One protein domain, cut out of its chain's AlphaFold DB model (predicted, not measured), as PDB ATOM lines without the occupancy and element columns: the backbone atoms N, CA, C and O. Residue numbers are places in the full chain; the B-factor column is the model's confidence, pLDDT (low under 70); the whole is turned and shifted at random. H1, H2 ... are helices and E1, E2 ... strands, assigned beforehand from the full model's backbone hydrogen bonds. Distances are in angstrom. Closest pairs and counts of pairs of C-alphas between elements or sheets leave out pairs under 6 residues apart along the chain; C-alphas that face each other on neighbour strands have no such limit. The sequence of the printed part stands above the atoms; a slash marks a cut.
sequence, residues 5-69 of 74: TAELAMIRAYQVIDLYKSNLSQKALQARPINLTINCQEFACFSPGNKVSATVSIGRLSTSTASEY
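What this domain is: This is residues 5 to 69 of the 74 residues of the protein "Unannotated protein" of freshwater metagenome (UniProt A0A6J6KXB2). A long helix, H1, lies lengthwise over the E1 edge of a three-stranded sheet, whose other face is bare, and a short helix, H2, makes the turn from H1 to the sheet at one end. Residues 22 to 28 stick out at that end. The printed part has 65 residues, with H1, H2, E1, E2 and E3 along the chain; the sheet's order is E1 - E2 - E3, antiparallel, and the class is mixed, helices and strands. The whole is loose, with a radius of gyration of the C-alphas of 13.4 A, and elongated, spanning 41 by 24 by 14 A.

How they stand to each other: Start with H1, residues 6 to 22, which is on the sheet at a height of 10.0 A, over E1, residues 34 to 40. It runs along the strands, at 19 degrees to E1 on the local plane; their closest C-alphas are those of Ile 17 and Leu 36, 7.6 A apart. H2, residues 26 to 31, is not on the sheet; it is close to H1 but not clearly touching, about perpendicular at 76 degrees, with closest C-alphas Lys 21 and Leu 29, 7.1 A apart. In both helices every O i to N i+4 pair is within hydrogen-bond range. E2, residues 51 to 58, forms a hairpin with E1, at 166 degrees; look at N 37 and O 55, 2.9 A apart. E3, residues 62 to 69, forms a hairpin with E2, at 165 degrees, with N 54 and O 66 at 2.8 A. The three strands form a meander, each the antiparallel neighbour of the one before.

Where its parts are: Find C-alpha 6 at (-50.453, -12.776, 22.732); from there H1 runs 24.5 A to Ser 22. H2 spans 8.6 A, E1 20.3 A and E2 23.3 A. E3 runs 24.1 A to C-alpha 69 at (-40.137, -18.231, 30.650).

The domain as a whole: The C-alphas farthest apart are those of Lys 27 and Gly 49, 41.2 A. The printed part has no cut, and no link is long. Residue 6 is under 70 in pLDDT; the mean of the printed part is 85.6.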
ATOM      1  N   THR A   5     -53.542 -13.555  26.396       70.44
ATOM      2  CA  THR A   5     -53.349 -13.846  24.975       70.44
ATOM      3  C   THR A   5     -52.187 -13.017  24.434       70.44
ATOM      4  O   THR A   5     -51.854 -11.958  24.975       70.44
ATOM      5  N   ALA A   6     -51.578 -13.480  23.340       68.50
ATOM      6  CA  ALA A   6     -50.453 -12.776  22.732       68.50
ATOM      7  C   ALA A   6     -50.767 -11.309  22.411       68.50
ATOM      8  O   ALA A   6     -49.936 -10.432  22.631       68.50
ATOM      9  N   GLU A   7     -51.995 -11.046  21.971       74.56
ATOM     10  CA  GLU A   7     -52.496  -9.704  21.698       74.56
ATOM     11  C   GLU A   7     -52.539  -8.830  22.962       74.56
ATOM     12  O   GLU A   7     -51.992  -7.728  22.974       74.56
ATOM     13  N   LEU A   8     -53.102  -9.342  24.062       78.94
ATOM     14  CA  LEU A   8     -53.173  -8.616  25.334       78.94
ATOM     15  C   LEU A   8     -51.784  -8.334  25.913       78.94
ATOM     16  O   LEU A   8     -51.524  -7.223  26.379       78.94
ATOM     17  N   ALA A   9     -50.884  -9.317  25.872       76.25
ATOM     18  CA  ALA A   9     -49.516  -9.161  26.357       76.25
ATOM     19  C   ALA A   9     -48.748  -8.099  25.553       76.25
ATOM     20  O   ALA A   9     -48.042  -7.266  26.126       76.25
ATOM     21  N   MET A  10     -48.944  -8.071  24.234       77.88
ATOM     22  CA  MET A  10     -48.313  -7.098  23.349       77.88
ATOM     23  C   MET A  10     -48.851  -5.678  23.576       77.88
ATOM     24  O   MET A  10     -48.063  -4.740  23.686       77.88
ATOM     25  N   ILE A  11     -50.168  -5.515  23.759       83.00
ATOM     26  CA  ILE A  11     -50.779  -4.226  24.127       83.00
ATOM     27  C   ILE A  11     -50.194  -3.704  25.444       83.00
ATOM     28  O   ILE A  11     -49.813  -2.537  25.533       83.00
ATOM     29  N   ARG A  12     -50.082  -4.560  26.468       81.06
ATOM     30  CA  ARG A  12     -49.504  -4.169  27.766       81.06
ATOM     31  C   ARG A  12     -48.051  -3.731  27.645       81.06
ATOM     32  O   ARG A  12     -47.668  -2.740  28.261       81.06
ATOM     33  N   ALA A  13     -47.258  -4.421  26.834       80.19
ATOM     34  CA  ALA A  13     -45.864  -4.059  26.629       80.19
ATOM     35  C   ALA A  13     -45.718  -2.681  25.954       80.19
ATOM     36  O   ALA A  13     -44.900  -1.868  26.389       80.19
ATOM     37  N   TYR A  14     -46.563  -2.368  24.964       83.56
ATOM     38  CA  TYR A  14     -46.588  -1.036  24.349       83.56
ATOM     39  C   TYR A  14     -47.046   0.058  25.316       83.56
ATOM     40  O   TYR A  14     -46.417   1.112  25.366       83.56
ATOM     41  N   GLN A  15     -48.053  -0.210  26.156       85.94
ATOM     42  CA  GLN A  15     -48.512   0.752  27.166       85.94
ATOM     43  C   GLN A  15     -47.388   1.199  28.109       85.94
ATOM     44  O   GLN A  15     -47.290   2.381  28.430       85.94
ATOM     45  N   VAL A  16     -46.514   0.282  28.538       83.81
ATOM     46  CA  VAL A  16     -45.372   0.622  29.407       83.81
ATOM     47  C   VAL A  16     -44.393   1.559  28.694       83.81
ATOM     48  O   VAL A  16     -43.923   2.533  29.284       83.81
ATOM     49  N   ILE A  17     -44.112   1.302  27.416       84.81
ATOM     50  CA  ILE A  17     -43.250   2.169  26.606       84.81
ATOM     51  C   ILE A  17     -43.884   3.548  26.421       84.81
ATOM     52  O   ILE A  17     -43.186   4.556  26.534       84.81
ATOM     53  N   ASP A  18     -45.189   3.616  26.179       86.12
ATOM     54  CA  ASP A  18     -45.899   4.882  25.995       86.12
ATOM     55  C   ASP A  18     -45.947   5.710  27.283       86.12
ATOM     56  O   ASP A  18     -45.737   6.923  27.239       86.12
ATOM     57  N   LEU A  19     -46.112   5.067  28.443       86.00
ATOM     58  CA  LEU A  19     -45.989   5.717  29.753       86.00
ATOM     59  C   LEU A  19     -44.572   6.234  30.018       86.00
ATOM     60  O   LEU A  19     -44.392   7.299  30.606       86.00
ATOM     61  N   TYR A  20     -43.541   5.508  29.588       83.19
ATOM     62  CA  TYR A  20     -42.176   6.018  29.685       83.19
ATOM     63  C   TYR A  20     -41.975   7.234  28.770       83.19
ATOM     64  O   TYR A  20     -41.410   8.244  29.190       83.19
ATOM     65  N   LYS A  21     -42.490   7.172  27.535       85.50
ATOM     66  CA  LYS A  21     -42.420   8.268  26.558       85.50
ATOM     67  C   LYS A  21     -43.181   9.517  27.008       85.50
ATOM     68  O   LYS A  21     -42.715  10.615  26.719       85.50
ATOM     69  N   SER A  22     -44.306   9.381  27.713       86.44
ATOM     70  CA  SER A  22     -45.116  10.525  28.163       86.44
ATOM     71  C   SER A  22     -44.404  11.408  29.193       86.44
ATOM     72  O   SER A  22     -44.702  12.596  29.287       86.44
ATOM     73  N   ASN A  23     -43.416  10.862  29.907       87.81
ATOM     74  CA  ASN A  23     -42.575  11.606  30.846       87.81
ATOM     75  C   ASN A  23     -41.403  12.345  30.170       87.81
ATOM     76  O   ASN A  23     -40.631  13.031  30.842       87.81
ATOM     77  N   LEU A  24     -41.235  12.207  28.851       86.06
ATOM     78  CA  LEU A  24     -40.155  12.832  28.092       86.06
ATOM     79  C   LEU A  24     -40.659  14.042  27.299       86.06
ATOM     80  O   LEU A  24     -41.770  14.064  26.775       86.06
ATOM     81  N   SER A  25     -39.800  15.053  27.140       87.88
ATOM     82  CA  SER A  25     -40.086  16.156  26.219       87.88
ATOM     83  C   SER A  25     -40.048  15.679  24.763       87.88
ATOM     84  O   SER A  25     -39.297  14.764  24.414       87.88
ATOM     85  N   GLN A  26     -40.784  16.349  23.872       84.69
ATOM     86  CA  GLN A  26     -40.767  16.031  22.436       84.69
ATOM     87  C   GLN A  26     -39.349  16.063  21.841       84.69
ATOM     88  O   GLN A  26     -38.993  15.210  21.030       84.69
ATOM     89  N   LYS A  27     -38.502  16.992  22.305       86.94
ATOM     90  CA  LYS A  27     -37.093  17.079  21.900       86.94
ATOM     91  C   LYS A  27     -36.296  15.838  22.315       86.94
ATOM     92  O   LYS A  27     -35.478  15.355  21.536       86.94
ATOM     93  N   ALA A  28     -36.530  15.311  23.517       83.75
ATOM     94  CA  ALA A  28     -35.864  14.100  23.996       83.75
ATOM     95  C   ALA A  28     -36.306  12.857  23.208       83.75
ATOM     96  O   ALA A  28     -35.457  12.053  22.826       83.75
ATOM     97  N   LEU A  29     -37.603  12.748  22.900       83.56
ATOM     98  CA  LEU A  29     -38.153  11.662  22.080       83.56
ATOM     99  C   LEU A  29     -37.563  11.646  20.665       83.56
ATOM    100  O   LEU A  29     -37.175  10.590  20.172       83.56
ATOM    101  N   GLN A  30     -37.445  12.814  20.030       82.62
ATOM    102  CA  GLN A  30     -36.840  12.936  18.700       82.62
ATOM    103  C   GLN A  30     -35.332  12.660  18.716       82.62
ATOM    104  O   GLN A  30     -34.807  12.040  17.794       82.62
ATOM    105  N   ALA A  31     -34.627  13.089  19.765       85.69
ATOM    106  CA  ALA A  31     -33.190  12.861  19.893       85.69
ATOM    107  C   ALA A  31     -32.838  11.389  20.177       85.69
ATOM    108  O   ALA A  31     -31.739  10.943  19.840       85.69
ATOM    109  N   ARG A  32     -33.733  10.640  20.833       84.50
ATOM    110  CA  ARG A  32     -33.504   9.259  21.279       84.50
ATOM    111  C   ARG A  32     -34.760   8.408  21.050       84.50
ATOM    112  O   ARG A  32     -35.514   8.189  21.997       84.50
ATOM    113  N   PRO A  33     -34.992   7.913  19.820       85.25
ATOM    114  CA  PRO A  33     -36.135   7.051  19.538       85.25
ATOM    115  C   PRO A  33     -36.080   5.783  20.393       85.25
ATOM    116  O   PRO A  33     -35.012   5.195  20.560       85.25
ATOM    117  N   ILE A  34     -37.233   5.379  20.926       87.19
ATOM    118  CA  ILE A  34     -37.373   4.207  21.795       87.19
ATOM    119  C   ILE A  34     -38.176   3.143  21.058       87.19
ATOM    120  O   ILE A  34     -39.348   3.374  20.744       87.19
ATOM    121  N   ASN A  35     -37.559   1.985  20.829       87.44
ATOM    122  CA  ASN A  35     -38.191   0.836  20.187       87.44
ATOM    123  C   ASN A  35     -38.226  -0.358  21.138       87.44
ATOM    124  O   ASN A  35     -37.274  -0.596  21.882       87.44
ATOM    125  N   LEU A  36     -39.312  -1.120  21.063       87.06
ATOM    126  CA  LEU A  36     -39.495  -2.386  21.758       87.06
ATOM    127  C   LEU A  36     -39.665  -3.488  20.715       87.06
ATOM    128  O   LEU A  36     -40.446  -3.348  19.777       87.06
ATOM    129  N   THR A  37     -38.959  -4.594  20.901       88.88
ATOM    130  CA  THR A  37     -39.106  -5.805  20.092       88.88
ATOM    131  C   THR A  37     -39.298  -6.987  21.022       88.88
ATOM    132  O   THR A  37     -38.544  -7.147  21.980       88.88
ATOM    133  N   ILE A  38     -40.312  -7.806  20.752       87.44
ATOM    134  CA  ILE A  38     -40.601  -9.018  21.518       87.44
ATOM    135  C   ILE A  38     -40.379 -10.207  20.597       87.44
ATOM    136  O   ILE A  38     -41.035 -10.317  19.564       87.44
ATOM    137  N   ASN A  39     -39.474 -11.091  21.001       90.75
ATOM    138  CA  ASN A  39     -39.182 -12.341  20.315       90.75
ATOM    139  C   ASN A  39     -39.492 -13.514  21.244       90.75
ATOM    140  O   ASN A  39     -39.422 -13.389  22.467       90.75
ATOM    141  N   CYS A  40     -39.794 -14.668  20.670       90.81
ATOM    142  CA  CYS A  40     -40.039 -15.893  21.413       90.81
ATOM    143  C   CYS A  40     -39.344 -17.071  20.738       90.81
ATOM    144  O   CYS A  40     -39.023 -17.004  19.550       90.81
ATOM    145  N   GLN A  41     -39.072 -18.121  21.509       91.00
ATOM    146  CA  GLN A  41     -38.402 -19.310  20.993       91.00
ATOM    147  C   GLN A  41     -39.308 -20.085  20.027       91.00
ATOM    148  O   GLN A  41     -38.850 -20.503  18.968       91.00
ATOM    149  N   GLU A  42     -40.590 -20.233  20.366       89.69
ATOM    150  CA  GLU A  42     -41.582 -20.930  19.539       89.69
ATOM    151  C   GLU A  42     -42.859 -20.094  19.357       89.69
ATOM    152  O   GLU A  42     -43.179 -19.244  20.187       89.69
ATOM    153  N   PHE A  43     -43.614 -20.318  18.279       85.25
ATOM    154  CA  PHE A  43     -44.939 -19.713  18.111       85.25
ATOM    155  C   PHE A  43     -46.027 -20.724  18.516       85.25
ATOM    156  O   PHE A  43     -46.000 -21.862  18.065       85.25
ATOM    157  N   ALA A  44     -47.032 -20.374  19.321       84.25
ATOM    158  CA  ALA A  44     -47.351 -19.046  19.850       84.25
ATOM    159  C   ALA A  44     -46.428 -18.603  21.006       84.25
ATOM    160  O   ALA A  44     -46.138 -19.390  21.904       84.25
ATOM    161  N   CYS A  45     -46.034 -17.320  21.021       84.25
ATOM    162  CA  CYS A  45     -45.046 -16.788  21.972       84.25
ATOM    163  C   CYS A  45     -45.422 -16.948  23.451       84.25
ATOM    164  O   CYS A  45     -44.561 -17.203  24.282       84.25
ATOM    165  N   PHE A  46     -46.703 -16.794  23.786       83.00
ATOM    166  CA  PHE A  46     -47.183 -16.818  25.173       83.00
ATOM    167  C   PHE A  46     -47.776 -18.180  25.542       83.00
ATOM    168  O   PHE A  46     -48.824 -18.273  26.177       83.00
ATOM    169  N   SER A  47     -47.115 -19.242  25.086       85.19
ATOM    170  CA  SER A  47     -47.424 -20.622  25.449       85.19
ATOM    171  C   SER A  47     -46.622 -21.055  26.683       85.19
ATOM    172  O   SER A  47     -45.506 -20.572  26.876       85.19
ATOM    173  N   PRO A  48     -47.163 -21.946  27.531       85.75
ATOM    174  CA  PRO A  48     -46.489 -22.406  28.747       85.75
ATOM    175  C   PRO A  48     -45.108 -22.997  28.459       85.75
ATOM    176  O   PRO A  48     -44.961 -23.801  27.545       85.75
ATOM    177  N   GLY A  49     -44.106 -22.619  29.251       86.56
ATOM    178  CA  GLY A  49     -42.730 -23.106  29.113       86.56
ATOM    179  C   GLY A  49     -41.939 -22.482  27.959       86.56
ATOM    180  O   GLY A  49     -40.745 -22.747  27.833       86.56
ATOM    181  N   ASN A  50     -42.555 -21.625  27.142       89.50
ATOM    182  CA  ASN A  50     -41.863 -20.921  26.070       89.50
ATOM    183  C   ASN A  50     -41.019 -19.768  26.628       89.50
ATOM    184  O   ASN A  50     -41.406 -19.103  27.590       89.50
ATOM    185  N   LYS A  51     -39.864 -19.509  26.015       90.75
ATOM    186  CA  LYS A  51     -38.987 -18.399  26.390       90.75
ATOM    187  C   LYS A  51     -39.329 -17.169  25.563       90.75
ATOM    188  O   LYS A  51     -39.208 -17.186  24.337       90.75
ATOM    189  N   VAL A  52     -39.680 -16.081  26.237       90.12
ATOM    190  CA  VAL A  52     -39.951 -14.775  25.628       90.12
ATOM    191  C   VAL A  52     -38.815 -13.824  25.975       90.12
ATOM    192  O   VAL A  52     -38.295 -13.829  27.086       90.12
ATOM    193  N   SER A  53     -38.389 -13.019  25.008       92.44
ATOM    194  CA  SER A  53     -37.350 -12.005  25.167       92.44
ATOM    195  C   SER A  53     -37.861 -10.656  24.690       92.44
ATOM    196  O   SER A  53     -38.283 -10.518  23.544       92.44
ATOM    197  N   ALA A  54     -37.800  -9.660  25.565       90.31
ATOM    198  CA  ALA A  54     -38.111  -8.275  25.262       90.31
ATOM    199  C   ALA A  54     -36.809  -7.480  25.142       90.31
ATOM    200  O   ALA A  54     -36.012  -7.425  26.079       90.31
ATOM    201  N   THR A  55     -36.607  -6.843  23.996       91.56
ATOM    202  CA  THR A  55     -35.466  -5.970  23.727       91.56
ATOM    203  C   THR A  55     -35.951  -4.539  23.587       91.56
ATOM    204  O   THR A  55     -36.784  -4.241  22.732       91.56
ATOM    205  N   VAL A  56     -35.407  -3.648  24.408       90.62
ATOM    206  CA  VAL A  56     -35.632  -2.204  24.328       90.62
ATOM    207  C   VAL A  56     -34.375  -1.552  23.777       90.62
ATOM    208  O   VAL A  56     -33.280  -1.778  24.291       90.62
ATOM    209  N   SER A  57     -34.525  -0.719  22.750       90.81
ATOM    210  CA  SER A  57     -33.455   0.147  22.249       90.81
ATOM    211  C   SER A  57     -33.830   1.618  22.399       90.81
ATOM    212  O   SER A  57     -34.976   2.000  22.175       90.81
ATOM    213  N   ILE A  58     -32.858   2.435  22.801       87.50
ATOM    214  CA  ILE A  58     -32.959   3.882  22.992       87.50
ATOM    215  C   ILE A  58     -31.845   4.538  22.167       87.50
ATOM    216  O   ILE A  58     -30.657   4.460  22.494       87.50
ATOM    217  N   GLY A  59     -32.222   5.208  21.080       83.75
ATOM    218  CA  GLY A  59     -31.268   5.768  20.127       83.75
ATOM    219  C   GLY A  59     -30.429   4.684  19.440       83.75
ATOM    220  O   GLY A  59     -30.926   3.607  19.132       83.75
ATOM    221  N   ARG A  60     -29.153   4.982  19.157       78.62
ATOM    222  CA  ARG A  60     -28.261   4.078  18.398       78.62
ATOM    223  C   ARG A  60     -27.383   3.163  19.255       78.62
ATOM    224  O   ARG A  60     -26.802   2.235  18.709       78.62
ATOM    225  N   LEU A  61     -27.225   3.453  20.546       78.31
ATOM    226  CA  LEU A  61     -26.163   2.852  21.371       78.31
ATOM    227  C   LEU A  61     -26.667   2.146  22.629       78.31
ATOM    228  O   LEU A  61     -25.928   1.361  23.214       78.31
ATOM    229  N   SER A  62     -27.891   2.421  23.070       86.50
ATOM    230  CA  SER A  62     -28.420   1.843  24.302       86.50
ATOM    231  C   SER A  62     -29.442   0.776  23.956       86.50
ATOM    232  O   SER A  62     -30.553   1.101  23.554       86.50
ATOM    233  N   THR A  63     -29.065  -0.485  24.129       91.50
ATOM    234  CA  THR A  63     -29.948  -1.637  23.941       91.50
ATOM    235  C   THR A  63     -29.895  -2.493  25.194       91.50
ATOM    236  O   THR A  63     -28.814  -2.765  25.711       91.50
ATOM    237  N   SER A  64     -31.056  -2.908  25.686       90.94
ATOM    238  CA  SER A  64     -31.188  -3.807  26.827       90.94
ATOM    239  C   SER A  64     -32.181  -4.905  26.490       90.94
ATOM    240  O   SER A  64     -33.219  -4.636  25.887       90.94
ATOM    241  N   THR A  65     -31.883  -6.128  26.914       92.31
ATOM    242  CA  THR A  65     -32.737  -7.295  26.681       92.31
ATOM    243  C   THR A  65     -33.033  -7.982  28.005       92.31
ATOM    244  O   THR A  65     -32.131  -8.195  28.811       92.31
ATOM    245  N   ALA A  66     -34.297  -8.335  28.213       90.44
ATOM    246  CA  ALA A  66     -34.750  -9.181  29.307       90.44
ATOM    247  C   ALA A  66     -35.432 -10.421  28.727       90.44
ATOM    248  O   ALA A  66     -36.181 -10.316  27.756       90.44
ATOM    249  N   SER A  67     -35.176 -11.585  29.317       90.50
ATOM    250  CA  SER A  67     -35.767 -12.850  28.883       90.50
ATOM    251  C   SER A  67     -36.377 -13.581  30.066       90.50
ATOM    252  O   SER A  67     -35.739 -13.682  31.113       90.50
ATOM    253  N   GLU A  68     -37.566 -14.142  29.876       89.19
ATOM    254  CA  GLU A  68     -38.280 -14.902  30.899       89.19
ATOM    255  C   GLU A  68     -39.060 -16.062  30.268       89.19
ATOM    256  O   GLU A  68     -39.396 -16.036  29.080       89.19
ATOM    257  N   TYR A  69     -39.302 -17.106  31.056       88.69
ATOM    258  CA  TYR A  69     -40.137 -18.231  30.650       88.69
ATOM    259  C   TYR A  69     -41.595 -17.939  30.998       88.69
ATOM    260  O   TYR A  69     -41.894 -17.417  32.069       88.69
TER     261      TYR A  69